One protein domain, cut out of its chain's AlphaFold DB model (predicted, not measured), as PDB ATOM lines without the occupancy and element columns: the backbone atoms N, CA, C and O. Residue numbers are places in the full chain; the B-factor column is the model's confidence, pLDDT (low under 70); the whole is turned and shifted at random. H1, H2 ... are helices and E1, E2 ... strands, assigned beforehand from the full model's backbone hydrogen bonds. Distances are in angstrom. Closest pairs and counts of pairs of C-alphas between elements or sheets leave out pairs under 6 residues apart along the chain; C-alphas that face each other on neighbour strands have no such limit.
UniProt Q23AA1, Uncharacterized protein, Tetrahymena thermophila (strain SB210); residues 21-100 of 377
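What this domain is: This is residues 21 to 100 of the 377 residues of an uncharacterized protein of Tetrahymena thermophila (strain SB210) (UniProt Q23AA1). A loop-rich head, with a tiny two-stranded sheet, E1 and E2, near its middle, sends out one long helix, H3; the shorter helix H1 runs side by side with the first part of H3, the opposite way. At the head lie two long loops and the one small helix H2, which is apart from H1 and H3, while residues 92 to 100 of H3 stick out free at the far end. The printed part has 80 residues, with three named helices and two named strands in the order H1, E1, H2, E2, H3; the sheet is antiparallel and the class is mostly helix, though 39 residues, under half, are in named elements. The whole is only just loose, close to compact, with a radius of gyration of the C-alphas of 14.4 A, and it spans 42 by 29 by 18 A.

Where its parts are: Begin at the sheet: find C-alpha 46 at (183.135, 176.772, 142.903), where strand E1 starts its residues 46 to 48, 6.9 A long. Strand E2 is residues 79 to 81, 7.0 A long. Helix H3 follows at once, residues 82 to 100, and runs 27.1 A to C-alpha 100 at (168.860, 149.441, 139.775). Go back to C-alpha 21 at (186.947, 156.181, 134.424) for helix H1, residues 21 to 29, 12.6 A long. Helix H2 is residues 64 to 68, 6.5 A long.

How they stand to each other: Look first at E1 and E2, antiparallel neighbours with 148 degrees between their directions; C-alphas 46 and 81 face each other at 4.5 A. Across them N 47 and O 80 are within hydrogen-bond range at 2.8 A, and N 80 and O 47 at 3.0 A. Residues 46 to 47 of E1 also pair, antiparallel, with residues 61 to 62. The closest C-alphas of E1 and H3 are those of Met 46 and Leu 82, 4.9 A apart. Farther along, H3 touches H1 with its residues 83 to 90 alone, the closest C-alphas being those of Ile 27 and Lys 83 at 6.2 A. These two helices run opposite ways at a shallow tilt of 9 degrees. Towards H2, the closest C-alphas of E1 and H2 are those of Met 46 and Ser 64, 7.9 A apart. H2 is apart from H1 and from H3, and H1 is apart from E2. In H1, H2 and H3 every O i to N i+4 pair is within hydrogen-bond range.

The domain as a whole: The two C-alphas farthest apart, those of Gln 39 and Ile 100, are 47.0 A apart. The printed part has no cut. Look for the long links at residues 30 to 45, from H1 to E1, and residues 49 to 63, from E1 to H2; the link from H2 to E2 is short and that from E2 to H3 is tight. The mean pLDDT of the printed part is 80.0, with residues 38 to 39, 55 to 57, 70 to 76 and 96 to 100 under 70.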
ATOM      1  N   GLN A  21     185.537 155.812 134.411       84.00
ATOM      2  CA  GLN A  21     186.947 156.181 134.424       84.00
ATOM      3  C   GLN A  21     187.277 157.263 133.385       84.00
ATOM      4  O   GLN A  21     188.055 158.173 133.672       84.00
ATOM      5  N   GLU A  22     186.647 157.220 132.210       86.06
ATOM      6  CA  GLU A  22     186.790 158.253 131.179       86.06
ATOM      7  C   GLU A  22     186.219 159.601 131.639       86.06
ATOM      8  O   GLU A  22     186.834 160.644 131.396       86.06
ATOM      9  N   TYR A  23     185.093 159.603 132.360       87.19
ATOM     10  CA  TYR A  23     184.550 160.824 132.961       87.19
ATOM     11  C   TYR A  23     185.466 161.394 134.045       87.19
ATOM     12  O   TYR A  23     185.723 162.600 134.054       87.19
ATOM     13  N   ILE A  24     186.018 160.551 134.922       89.50
ATOM     14  CA  ILE A  24     186.960 160.992 135.960       89.50
ATOM     15  C   ILE A  24     188.206 161.643 135.341       89.50
ATOM     16  O   ILE A  24     188.625 162.713 135.795       89.50
ATOM     17  N   GLU A  25     188.778 161.054 134.289       88.75
ATOM     18  CA  GLU A  25     189.937 161.632 133.597       88.75
ATOM     19  C   GLU A  25     189.596 162.948 132.881       88.75
ATOM     20  O   GLU A  25     190.341 163.928 132.996       88.75
ATOM     21  N   ARG A  26     188.428 163.038 132.236       89.56
ATOM     22  CA  ARG A  26     187.945 164.294 131.637       89.56
ATOM     23  C   ARG A  26     187.759 165.400 132.679       89.56
ATOM     24  O   ARG A  26     188.178 166.533 132.444       89.56
ATOM     25  N   ILE A  27     187.208 165.086 133.855       90.88
ATOM     26  CA  ILE A  27     187.041 166.058 134.950       90.88
ATOM     27  C   ILE A  27     188.401 166.548 135.470       90.88
ATOM     28  O   ILE A  27     188.563 167.739 135.759       90.88
ATOM     29  N   LYS A  28     189.411 165.671 135.567       87.75
ATOM     30  CA  LYS A  28     190.774 166.083 135.951       87.75
ATOM     31  C   LYS A  28     191.347 167.098 134.964       87.75
ATOM     32  O   LYS A  28     191.888 168.119 135.398       87.75
ATOM     33  N   GLN A  29     191.174 166.849 133.667       89.75
ATOM     34  CA  GLN A  29     191.691 167.685 132.579       89.75
ATOM     35  C   GLN A  29     190.880 168.968 132.341       89.75
ATOM     36  O   GLN A  29     191.384 169.896 131.708       89.75
ATOM     37  N   TYR A  30     189.658 169.052 132.874       91.00
ATOM     38  CA  TYR A  30     188.784 170.210 132.715       91.00
ATOM     39  C   TYR A  30     189.469 171.511 133.156       91.00
ATOM     40  O   TYR A  30     190.025 171.605 134.257       91.00
ATOM     41  N   ARG A  31     189.425 172.529 132.296       89.19
ATOM     42  CA  ARG A  31     189.913 173.877 132.600       89.19
ATOM     43  C   ARG A  31     188.719 174.750 132.951       89.19
ATOM     44  O   ARG A  31     187.768 174.818 132.181       89.19
ATOM     45  N   TYR A  32     188.776 175.396 134.111       89.50
ATOM     46  CA  TYR A  32     187.704 176.283 134.542       89.50
ATOM     47  C   TYR A  32     187.604 177.497 133.605       89.50
ATOM     48  O   TYR A  32     188.642 178.064 133.253       89.50
ATOM     49  N   PRO A  33     186.392 177.910 133.207       87.19
ATOM     50  CA  PRO A  33     186.199 179.143 132.458       87.19
ATOM     51  C   PRO A  33     186.466 180.371 133.340       87.19
ATOM     52  O   PRO A  33     186.326 180.323 134.565       87.19
ATOM     53  N   VAL A  34     186.865 181.475 132.707       86.38
ATOM     54  CA  VAL A  34     187.025 182.781 133.367       86.38
ATOM     55  C   VAL A  34     185.643 183.378 133.622       86.38
ATOM     56  O   VAL A  34     184.747 183.243 132.789       86.38
ATOM     57  N   CYS A  35     185.455 184.033 134.767       85.50
ATOM     58  CA  CYS A  35     184.196 184.698 135.084       85.50
ATOM     59  C   CYS A  35     183.877 185.830 134.089       85.50
ATOM     60  O   CYS A  35     184.720 186.670 133.779       85.50
ATOM     61  N   SER A  36     182.623 185.901 133.638       82.88
ATOM     62  CA  SER A  36     182.137 186.916 132.693       82.88
ATOM     63  C   SER A  36     182.039 188.333 133.278       82.88
ATOM     64  O   SER A  36     181.907 189.293 132.523       82.88
ATOM     65  N   LYS A  37     182.126 188.488 134.608       78.69
ATOM     66  CA  LYS A  37     181.931 189.767 135.320       78.69
ATOM     67  C   LYS A  37     183.156 190.707 135.311       78.69
ATOM     68  O   LYS A  37     183.063 191.807 135.845       78.69
ATOM     69  N   GLY A  38     184.269 190.344 134.660       66.19
ATOM     70  CA  GLY A  38     185.351 191.285 134.309       66.19
ATOM     71  C   GLY A  38     186.759 190.908 134.792       66.19
ATOM     72  O   GLY A  38     186.969 189.862 135.391       66.19
ATOM     73  N   GLN A  39     187.739 191.788 134.528       66.94
ATOM     74  CA  GLN A  39     189.189 191.515 134.643       66.94
ATOM     75  C   GLN A  39     189.714 191.203 136.056       66.94
ATOM     76  O   GLN A  39     190.802 190.652 136.184       66.94
ATOM     77  N   VAL A  40     188.973 191.567 137.107       77.12
ATOM     78  CA  VAL A  40     189.372 191.332 138.511       77.12
ATOM     79  C   VAL A  40     188.811 190.006 139.043       77.12
ATOM     80  O   VAL A  40     189.205 189.549 140.110       77.12
ATOM     81  N   HIS A  41     187.890 189.378 138.307       83.19
ATOM     82  CA  HIS A  41     187.337 188.079 138.661       83.19
ATOM     83  C   HIS A  41     188.240 186.951 138.154       83.19
ATOM     84  O   HIS A  41     188.817 187.019 137.070       83.19
ATOM     85  N   ASP A  42     188.337 185.889 138.942       86.56
ATOM     86  CA  ASP A  42     189.105 184.693 138.629       86.56
ATOM     87  C   ASP A  42     188.239 183.612 137.953       86.56
ATOM     88  O   ASP A  42     187.211 183.877 137.320       86.56
ATOM     89  N   TYR A  43     188.702 182.365 138.020       89.12
ATOM     90  CA  TYR A  43     188.057 181.226 137.383       89.12
ATOM     91  C   TYR A  43     186.831 180.737 138.163       89.12
ATOM     92  O   TYR A  43     186.835 180.703 139.392       89.12
ATOM     93  N   LEU A  44     185.812 180.266 137.440       89.25
ATOM     94  CA  LEU A  44     184.593 179.662 137.993       89.25
ATOM     95  C   LEU A  44     184.886 178.246 138.521       89.25
ATOM     96  O   LEU A  44     184.648 177.238 137.854       89.25
ATOM     97  N   ASN A  45     185.491 178.170 139.705       89.00
ATOM     98  CA  ASN A  45     185.993 176.936 140.313       89.00
ATOM     99  C   ASN A  45     185.115 176.403 141.457       89.00
ATOM    100  O   ASN A  45     185.401 175.320 141.982       89.00
ATOM    101  N   MET A  46     184.064 177.130 141.834       89.81
ATOM    102  CA  MET A  46     183.135 176.772 142.903       89.81
ATOM    103  C   MET A  46     181.701 176.696 142.377       89.81
ATOM    104  O   MET A  46     181.381 177.260 141.335       89.81
ATOM    105  N   VAL A  47     180.841 175.987 143.100       90.00
ATOM    106  CA  VAL A  47     179.404 175.891 142.833       90.00
ATOM    107  C   VAL A  47     178.628 176.065 144.137       90.00
ATOM    108  O   VAL A  47     179.039 175.522 145.171       90.00
ATOM    109  N   CYS A  48     177.541 176.838 144.103       87.06
ATOM    110  CA  CYS A  48     176.618 176.961 145.228       87.06
ATOM    111  C   CYS A  48     175.664 175.763 145.251       87.06
ATOM    112  O   CYS A  48     175.036 175.449 144.246       87.06
ATOM    113  N   ILE A  49     175.568 175.072 146.383       85.38
ATOM    114  CA  ILE A  49     174.718 173.877 146.543       85.38
ATOM    115  C   ILE A  49     173.715 174.040 147.691       85.38
ATOM    116  O   ILE A  49     173.275 173.056 148.277       85.38
ATOM    117  N   ASP A  50     173.432 175.280 148.084       82.31
ATOM    118  CA  ASP A  50     172.529 175.560 149.193       82.31
ATOM    119  C   ASP A  50     171.077 175.588 148.717       82.31
ATOM    120  O   ASP A  50     170.711 176.409 147.879       82.31
ATOM    121  N   GLU A  51     170.249 174.724 149.300       76.94
ATOM    122  CA  GLU A  51     168.813 174.602 149.014       76.94
ATOM    123  C   GLU A  51     168.012 175.871 149.351       76.94
ATOM    124  O   GLU A  51     166.874 176.022 148.921       76.94
ATOM    125  N   ARG A  52     168.583 176.800 150.130       75.69
ATOM    126  CA  ARG A  52     167.952 178.085 150.474       75.69
ATOM    127  C   ARG A  52     168.249 179.191 149.465       75.69
ATOM    128  O   ARG A  52     167.767 180.307 149.659       75.69
ATOM    129  N   CYS A  53     169.081 178.932 148.455       72.69
ATOM    130  CA  CYS A  53     169.201 179.838 147.316       72.69
ATOM    131  C   CYS A  53     167.928 179.759 146.473       72.69
ATOM    132  O   CYS A  53     167.327 178.687 146.378       72.69
ATOM    133  N   ASP A  54     167.555 180.873 145.842       70.75
ATOM    134  CA  ASP A  54     166.495 180.877 144.832       70.75
ATOM    135  C   ASP A  54     166.821 179.846 143.740       70.75
ATOM    136  O   ASP A  54     167.994 179.613 143.442       70.75
ATOM    137  N   ASP A  55     165.807 179.243 143.119       61.91
ATOM    138  CA  ASP A  55     165.982 178.171 142.121       61.91
ATOM    139  C   ASP A  55     166.904 178.581 140.953       61.91
ATOM    140  O   ASP A  55     167.583 177.746 140.361       61.91
ATOM    141  N   THR A  56     166.981 179.881 140.655       63.50
ATOM    142  CA  THR A  56     167.865 180.466 139.632       63.50
ATOM    143  C   THR A  56     169.329 180.602 140.070       63.50
ATOM    144  O   THR A  56     170.198 180.835 139.234       63.50
ATOM    145  N   GLN A  57     169.607 180.464 141.368       68.06
ATOM    146  CA  GLN A  57     170.921 180.605 142.010       68.06
ATOM    147  C   GLN A  57     171.432 179.281 142.606       68.06
ATOM    148  O   GLN A  57     172.601 179.166 142.990       68.06
ATOM    149  N   GLN A  58     170.578 178.256 142.681       74.62
ATOM    150  CA  GLN A  58     171.003 176.894 142.989       74.62
ATOM    151  C   GLN A  58     171.880 176.356 141.855       74.62
ATOM    152  O   GLN A  58     171.571 176.506 140.678       74.62
ATOM    153  N   LEU A  59     173.001 175.724 142.214       82.69
ATOM    154  CA  LEU A  59     174.015 175.235 141.272       82.69
ATOM    155  C   LEU A  59     174.699 176.334 140.440       82.69
ATOM    156  O   LEU A  59     175.366 176.026 139.449       82.69
ATOM    157  N   GLU A  60     174.625 177.600 140.866       84.38
ATOM    158  CA  GLU A  60     175.365 178.682 140.215       84.38
ATOM    159  C   GLU A  60     176.879 178.460 140.357       84.38
ATOM    160  O   GLU A  60     177.401 178.194 141.448       84.38
ATOM    161  N   SER A  61     177.604 178.572 139.238       86.44
ATOM    162  CA  SER A  61     179.065 178.528 139.230       86.44
ATOM    163  C   SER A  61     179.639 179.869 139.673       86.44
ATOM    164  O   SER A  61     179.324 180.908 139.092       86.44
ATOM    165  N   LEU A  62     180.530 179.848 140.657       87.19
ATOM    166  CA  LEU A  62     181.070 181.038 141.298       87.19
ATOM    167  C   LEU A  62     182.600 181.053 141.216       87.19
ATOM    168  O   LEU A  62     183.268 180.019 141.298       87.19
ATOM    169  N   CYS A  63     183.148 182.253 141.053       87.38
ATOM    170  CA  CYS A  63     184.567 182.559 141.228       87.38
ATOM    171  C   CYS A  63     184.785 183.139 142.643       87.38
ATOM    172  O   CYS A  63     183.801 183.473 143.312       87.38
ATOM    173  N   SER A  64     186.024 183.298 143.117       84.75
ATOM    174  CA  SER A  64     186.293 183.791 144.485       84.75
ATOM    175  C   SER A  64     185.645 185.154 144.758       84.75
ATOM    176  O   SER A  64     184.930 185.324 145.741       84.75
ATOM    177  N   MET A  65     185.759 186.082 143.807       84.38
ATOM    178  CA  MET A  65     185.133 187.407 143.897       84.38
ATOM    179  C   MET A  65     183.594 187.359 143.878       84.38
ATOM    180  O   MET A  65     182.934 188.213 144.467       84.38
ATOM    181  N   CYS A  66     182.988 186.374 143.203       82.25
ATOM    182  CA  CYS A  66     181.530 186.196 143.206       82.25
ATOM    183  C   CYS A  66     181.017 185.631 144.534       82.25
ATOM    184  O   CYS A  66     179.910 185.977 144.938       82.25
ATOM    185  N   ILE A  67     181.822 184.812 145.215       80.38
ATOM    186  CA  ILE A  67     181.523 184.316 146.566       80.38
ATOM    187  C   ILE A  67     181.555 185.471 147.572       80.38
ATOM    188  O   ILE A  67     180.688 185.563 148.437       80.38
ATOM    189  N   ASP A  68     182.512 186.389 147.419       76.75
ATOM    190  CA  ASP A  68     182.680 187.540 148.312       76.75
ATOM    191  C   ASP A  68     181.650 188.665 148.086       76.75
ATOM    192  O   ASP A  68     181.505 189.559 148.926       76.75
ATOM    193  N   ASN A  69     180.887 188.622 146.989       70.25
ATOM    194  CA  ASN A  69     179.800 189.565 146.731       70.25
ATOM    195  C   ASN A  69     178.539 189.220 147.553       70.25
ATOM    196  O   ASN A  69     178.206 188.058 147.782       70.25
ATOM    197  N   ASN A  70     177.804 190.255 147.987       56.44
ATOM    198  CA  ASN A  70     176.742 190.207 149.015       56.44
ATOM    199  C   ASN A  70     175.616 189.162 148.826       56.44
ATOM    200  O   ASN A  70     174.895 188.894 149.788       56.44
ATOM    201  N   PHE A  71     175.453 188.581 147.635       63.88
ATOM    202  CA  PHE A  71     174.437 187.563 147.350       63.88
ATOM    203  C   PHE A  71     174.831 186.152 147.828       63.88
ATOM    204  O   PHE A  71     173.961 185.433 148.306       63.88
ATOM    205  N   HIS A  72     176.124 185.794 147.827       63.88
ATOM    206  CA  HIS A  72     176.608 184.468 148.273       63.88
ATOM    207  C   HIS A  72     177.575 184.526 149.468       63.88
ATOM    208  O   HIS A  72     177.976 183.494 149.998       63.88
ATOM    209  N   ARG A  73     177.895 185.730 149.965       59.59
ATOM    210  CA  ARG A  73     178.752 185.952 151.148       59.59
ATOM    211  C   ARG A  73     178.092 185.562 152.480       59.59
ATOM    212  O   ARG A  73     178.721 185.615 153.538       59.59
ATOM    213  N   ARG A  74     176.797 185.234 152.484       65.00
ATOM    214  CA  ARG A  74     176.088 184.909 153.725       65.00
ATOM    215  C   ARG A  74     176.621 183.580 154.264       65.00
ATOM    216  O   ARG A  74     176.659 182.594 153.538       65.00
ATOM    217  N   ALA A  75     176.996 183.551 155.546       61.06
ATOM    218  CA  ALA A  75     177.710 182.440 156.200       61.06
ATOM    219  C   ALA A  75     177.020 181.068 156.105       61.06
ATOM    220  O   ALA A  75     177.610 180.048 156.447       61.06
ATOM    221  N   TYR A  76     175.761 181.050 155.682       69.75
ATOM    222  CA  TYR A  76     174.983 179.844 155.554       69.75
ATOM    223  C   TYR A  76     175.123 179.169 154.182       69.75
ATOM    224  O   TYR A  76     174.892 177.969 154.143       69.75
ATOM    225  N   HIS A  77     175.559 179.869 153.124       78.75
ATOM    226  CA  HIS A  77     175.680 179.297 151.777       78.75
ATOM    227  C   HIS A  77     176.771 178.224 151.717       78.75
ATOM    228  O   HIS A  77     177.959 178.486 151.936       78.75
ATOM    229  N   ALA A  78     176.368 177.005 151.370       83.06
ATOM    230  CA  ALA A  78     177.285 175.903 151.128       83.06
ATOM    231  C   ALA A  78     177.895 175.992 149.719       83.06
ATOM    232  O   ALA A  78     177.194 175.924 148.708       83.06
ATOM    233  N   HIS A  79     179.224 176.079 149.656       86.56
ATOM    234  CA  HIS A  79     179.979 176.085 148.404       86.56
ATOM    235  C   HIS A  79     180.843 174.832 148.290       86.56
ATOM    236  O   HIS A  79     181.523 174.435 149.240       86.56
ATOM    237  N   LYS A  80     180.871 174.223 147.103       87.94
ATOM    238  CA  LYS A  80     181.766 173.102 146.792       87.94
ATOM    239  C   LYS A  80     182.680 173.444 145.630       87.94
ATOM    240  O   LYS A  80     182.309 174.177 144.723       87.94
ATOM    241  N   ASN A  81     183.874 172.858 145.631       91.44
ATOM    242  CA  ASN A  81     184.743 172.905 144.464       91.44
ATOM    243  C   ASN A  81     184.090 172.162 143.289       91.44
ATOM    244  O   ASN A  81     183.689 171.008 143.443       91.44
ATOM    245  N   LEU A  82     184.050 172.791 142.114       89.88
ATOM    246  CA  LEU A  82     183.338 172.279 140.945       89.88
ATOM    247  C   LEU A  82     183.869 170.913 140.480       89.88
ATOM    248  O   LEU A  82     183.087 169.996 140.257       89.88
ATOM    249  N   LYS A  83     185.193 170.705 140.417       91.31
ATOM    250  CA  LYS A  83     185.756 169.383 140.062       91.31
ATOM    251  C   LYS A  83     185.464 168.304 141.101       91.31
ATOM    252  O   LYS A  83     185.483 167.122 140.765       91.31
ATOM    253  N   LYS A  84     185.295 168.668 142.373       89.19
ATOM    254  CA  LYS A  84     184.878 167.715 143.409       89.19
ATOM    255  C   LYS A  84     183.395 167.384 143.243       89.19
ATOM    256  O   LYS A  84     183.058 166.215 143.168       89.19
ATOM    257  N   PHE A  85     182.558 168.402 143.066       90.94
ATOM    258  CA  PHE A  85     181.129 168.250 142.817       90.94
ATOM    259  C   PHE A  85     180.827 167.373 141.590       90.94
ATOM    260  O   PHE A  85     180.056 166.429 141.694       90.94
ATOM    261  N   LEU A  86     181.497 167.608 140.457       90.75
ATOM    262  CA  LEU A  86     181.329 166.789 139.250       90.75
ATOM    263  C   LEU A  86     181.738 165.323 139.467       90.75
ATOM    264  O   LEU A  86     181.109 164.427 138.915       90.75
ATOM    265  N   ARG A  87     182.770 165.062 140.280       88.38
ATOM    266  CA  ARG A  87     183.155 163.688 140.648       88.38
ATOM    267  C   ARG A  87     182.105 163.030 141.535       88.38
ATOM    268  O   ARG A  87     181.743 161.890 141.267       88.38
ATOM    269  N   ASP A  88     181.607 163.755 142.535       86.25
ATOM    270  CA  ASP A  88     180.539 163.281 143.418       86.25
ATOM    271  C   ASP A  88     179.283 162.921 142.592       86.25
ATOM    272  O   ASP A  88     178.689 161.872 142.814       86.25
ATOM    273  N   LEU A  89     178.917 163.734 141.590       87.69
ATOM    274  CA  LEU A  89     177.783 163.462 140.696       87.69
ATOM    275  C   LEU A  89     177.965 162.193 139.857       87.69
ATOM    276  O   LEU A  89     177.059 161.370 139.794       87.69
ATOM    277  N   VAL A  90     179.135 162.019 139.239       87.56
ATOM    278  CA  VAL A  90     179.442 160.822 138.439       87.56
ATOM    279  C   VAL A  90     179.462 159.561 139.316       87.56
ATOM    280  O   VAL A  90     179.050 158.484 138.892       87.56
ATOM    281  N   GLN A  91     179.900 159.682 140.569       85.12
ATOM    282  CA  GLN A  91     179.832 158.585 141.530       85.12
ATOM    283  C   GLN A  91     178.388 158.271 141.951       85.12
ATOM    284  O   GLN A  91     178.034 157.101 142.084       85.12
ATOM    285  N   LEU A  92     177.553 159.295 142.153       82.50
ATOM    286  CA  LEU A  92     176.135 159.123 142.472       82.50
ATOM    287  C   LEU A  92     175.360 158.480 141.316       82.50
ATOM    288  O   LEU A  92     174.521 157.622 141.580       82.50
ATOM    289  N   SER A  93     175.659 158.823 140.058       80.31
ATOM    290  CA  SER A  93     175.016 158.187 138.900       80.31
ATOM    291  C   SER A  93     175.377 156.704 138.783       80.31
ATOM    292  O   SER A  93     174.494 155.874 138.612       80.31
ATOM    293  N   GLU A  94     176.648 156.345 138.987       77.75
ATOM    294  CA  GLU A  94     177.080 154.937 139.032       77.75
ATOM    295  C   GLU A  94     176.439 154.160 140.188       77.75
ATOM    296  O   GLU A  94     176.088 152.989 140.049       77.75
ATOM    297  N   ALA A  95     176.295 154.791 141.355       72.06
ATOM    298  CA  ALA A  95     175.633 154.170 142.497       72.06
ATOM    299  C   ALA A  95     174.131 153.961 142.239       72.06
ATOM    300  O   ALA A  95     173.590 152.931 142.638       72.06
ATOM    301  N   ALA A  96     173.474 154.894 141.544       68.25
ATOM    302  CA  ALA A  96     172.086 154.748 141.119       68.25
ATOM    303  C   ALA A  96     171.924 153.577 140.135       68.25
ATOM    304  O   ALA A  96     171.074 152.716 140.363       68.25
ATOM    305  N   ASP A  97     172.798 153.462 139.131       61.19
ATOM    306  CA  ASP A  97     172.785 152.344 138.177       61.19
ATOM    307  C   ASP A  97     173.062 150.997 138.858       61.19
ATOM    308  O   ASP A  97     172.431 149.986 138.544       61.19
ATOM    309  N   LYS A  98     173.963 150.969 139.847       58.19
ATOM    310  CA  LYS A  98     174.181 149.772 140.669       58.19
ATOM    311  C   LYS A  98     172.958 149.432 141.509       58.19
ATOM    312  O   LYS A  98     172.601 148.270 141.547       58.19
ATOM    313  N   SER A  99     172.269 150.410 142.099       54.44
ATOM    314  CA  SER A  99     171.042 150.163 142.876       54.44
ATOM    315  C   SER A  99     169.872 149.638 142.032       54.44
ATOM    316  O   SER A  99     169.036 148.902 142.544       54.44
ATOM    317  N   ILE A 100     169.835 149.975 140.737       55.44
ATOM    318  CA  ILE A 100     168.860 149.441 139.775       55.44
ATOM    319  C   ILE A 100     169.227 148.002 139.375       55.44
ATOM    320  O   ILE A 100     168.343 147.164 139.223       55.44
TER     321      ILE A 100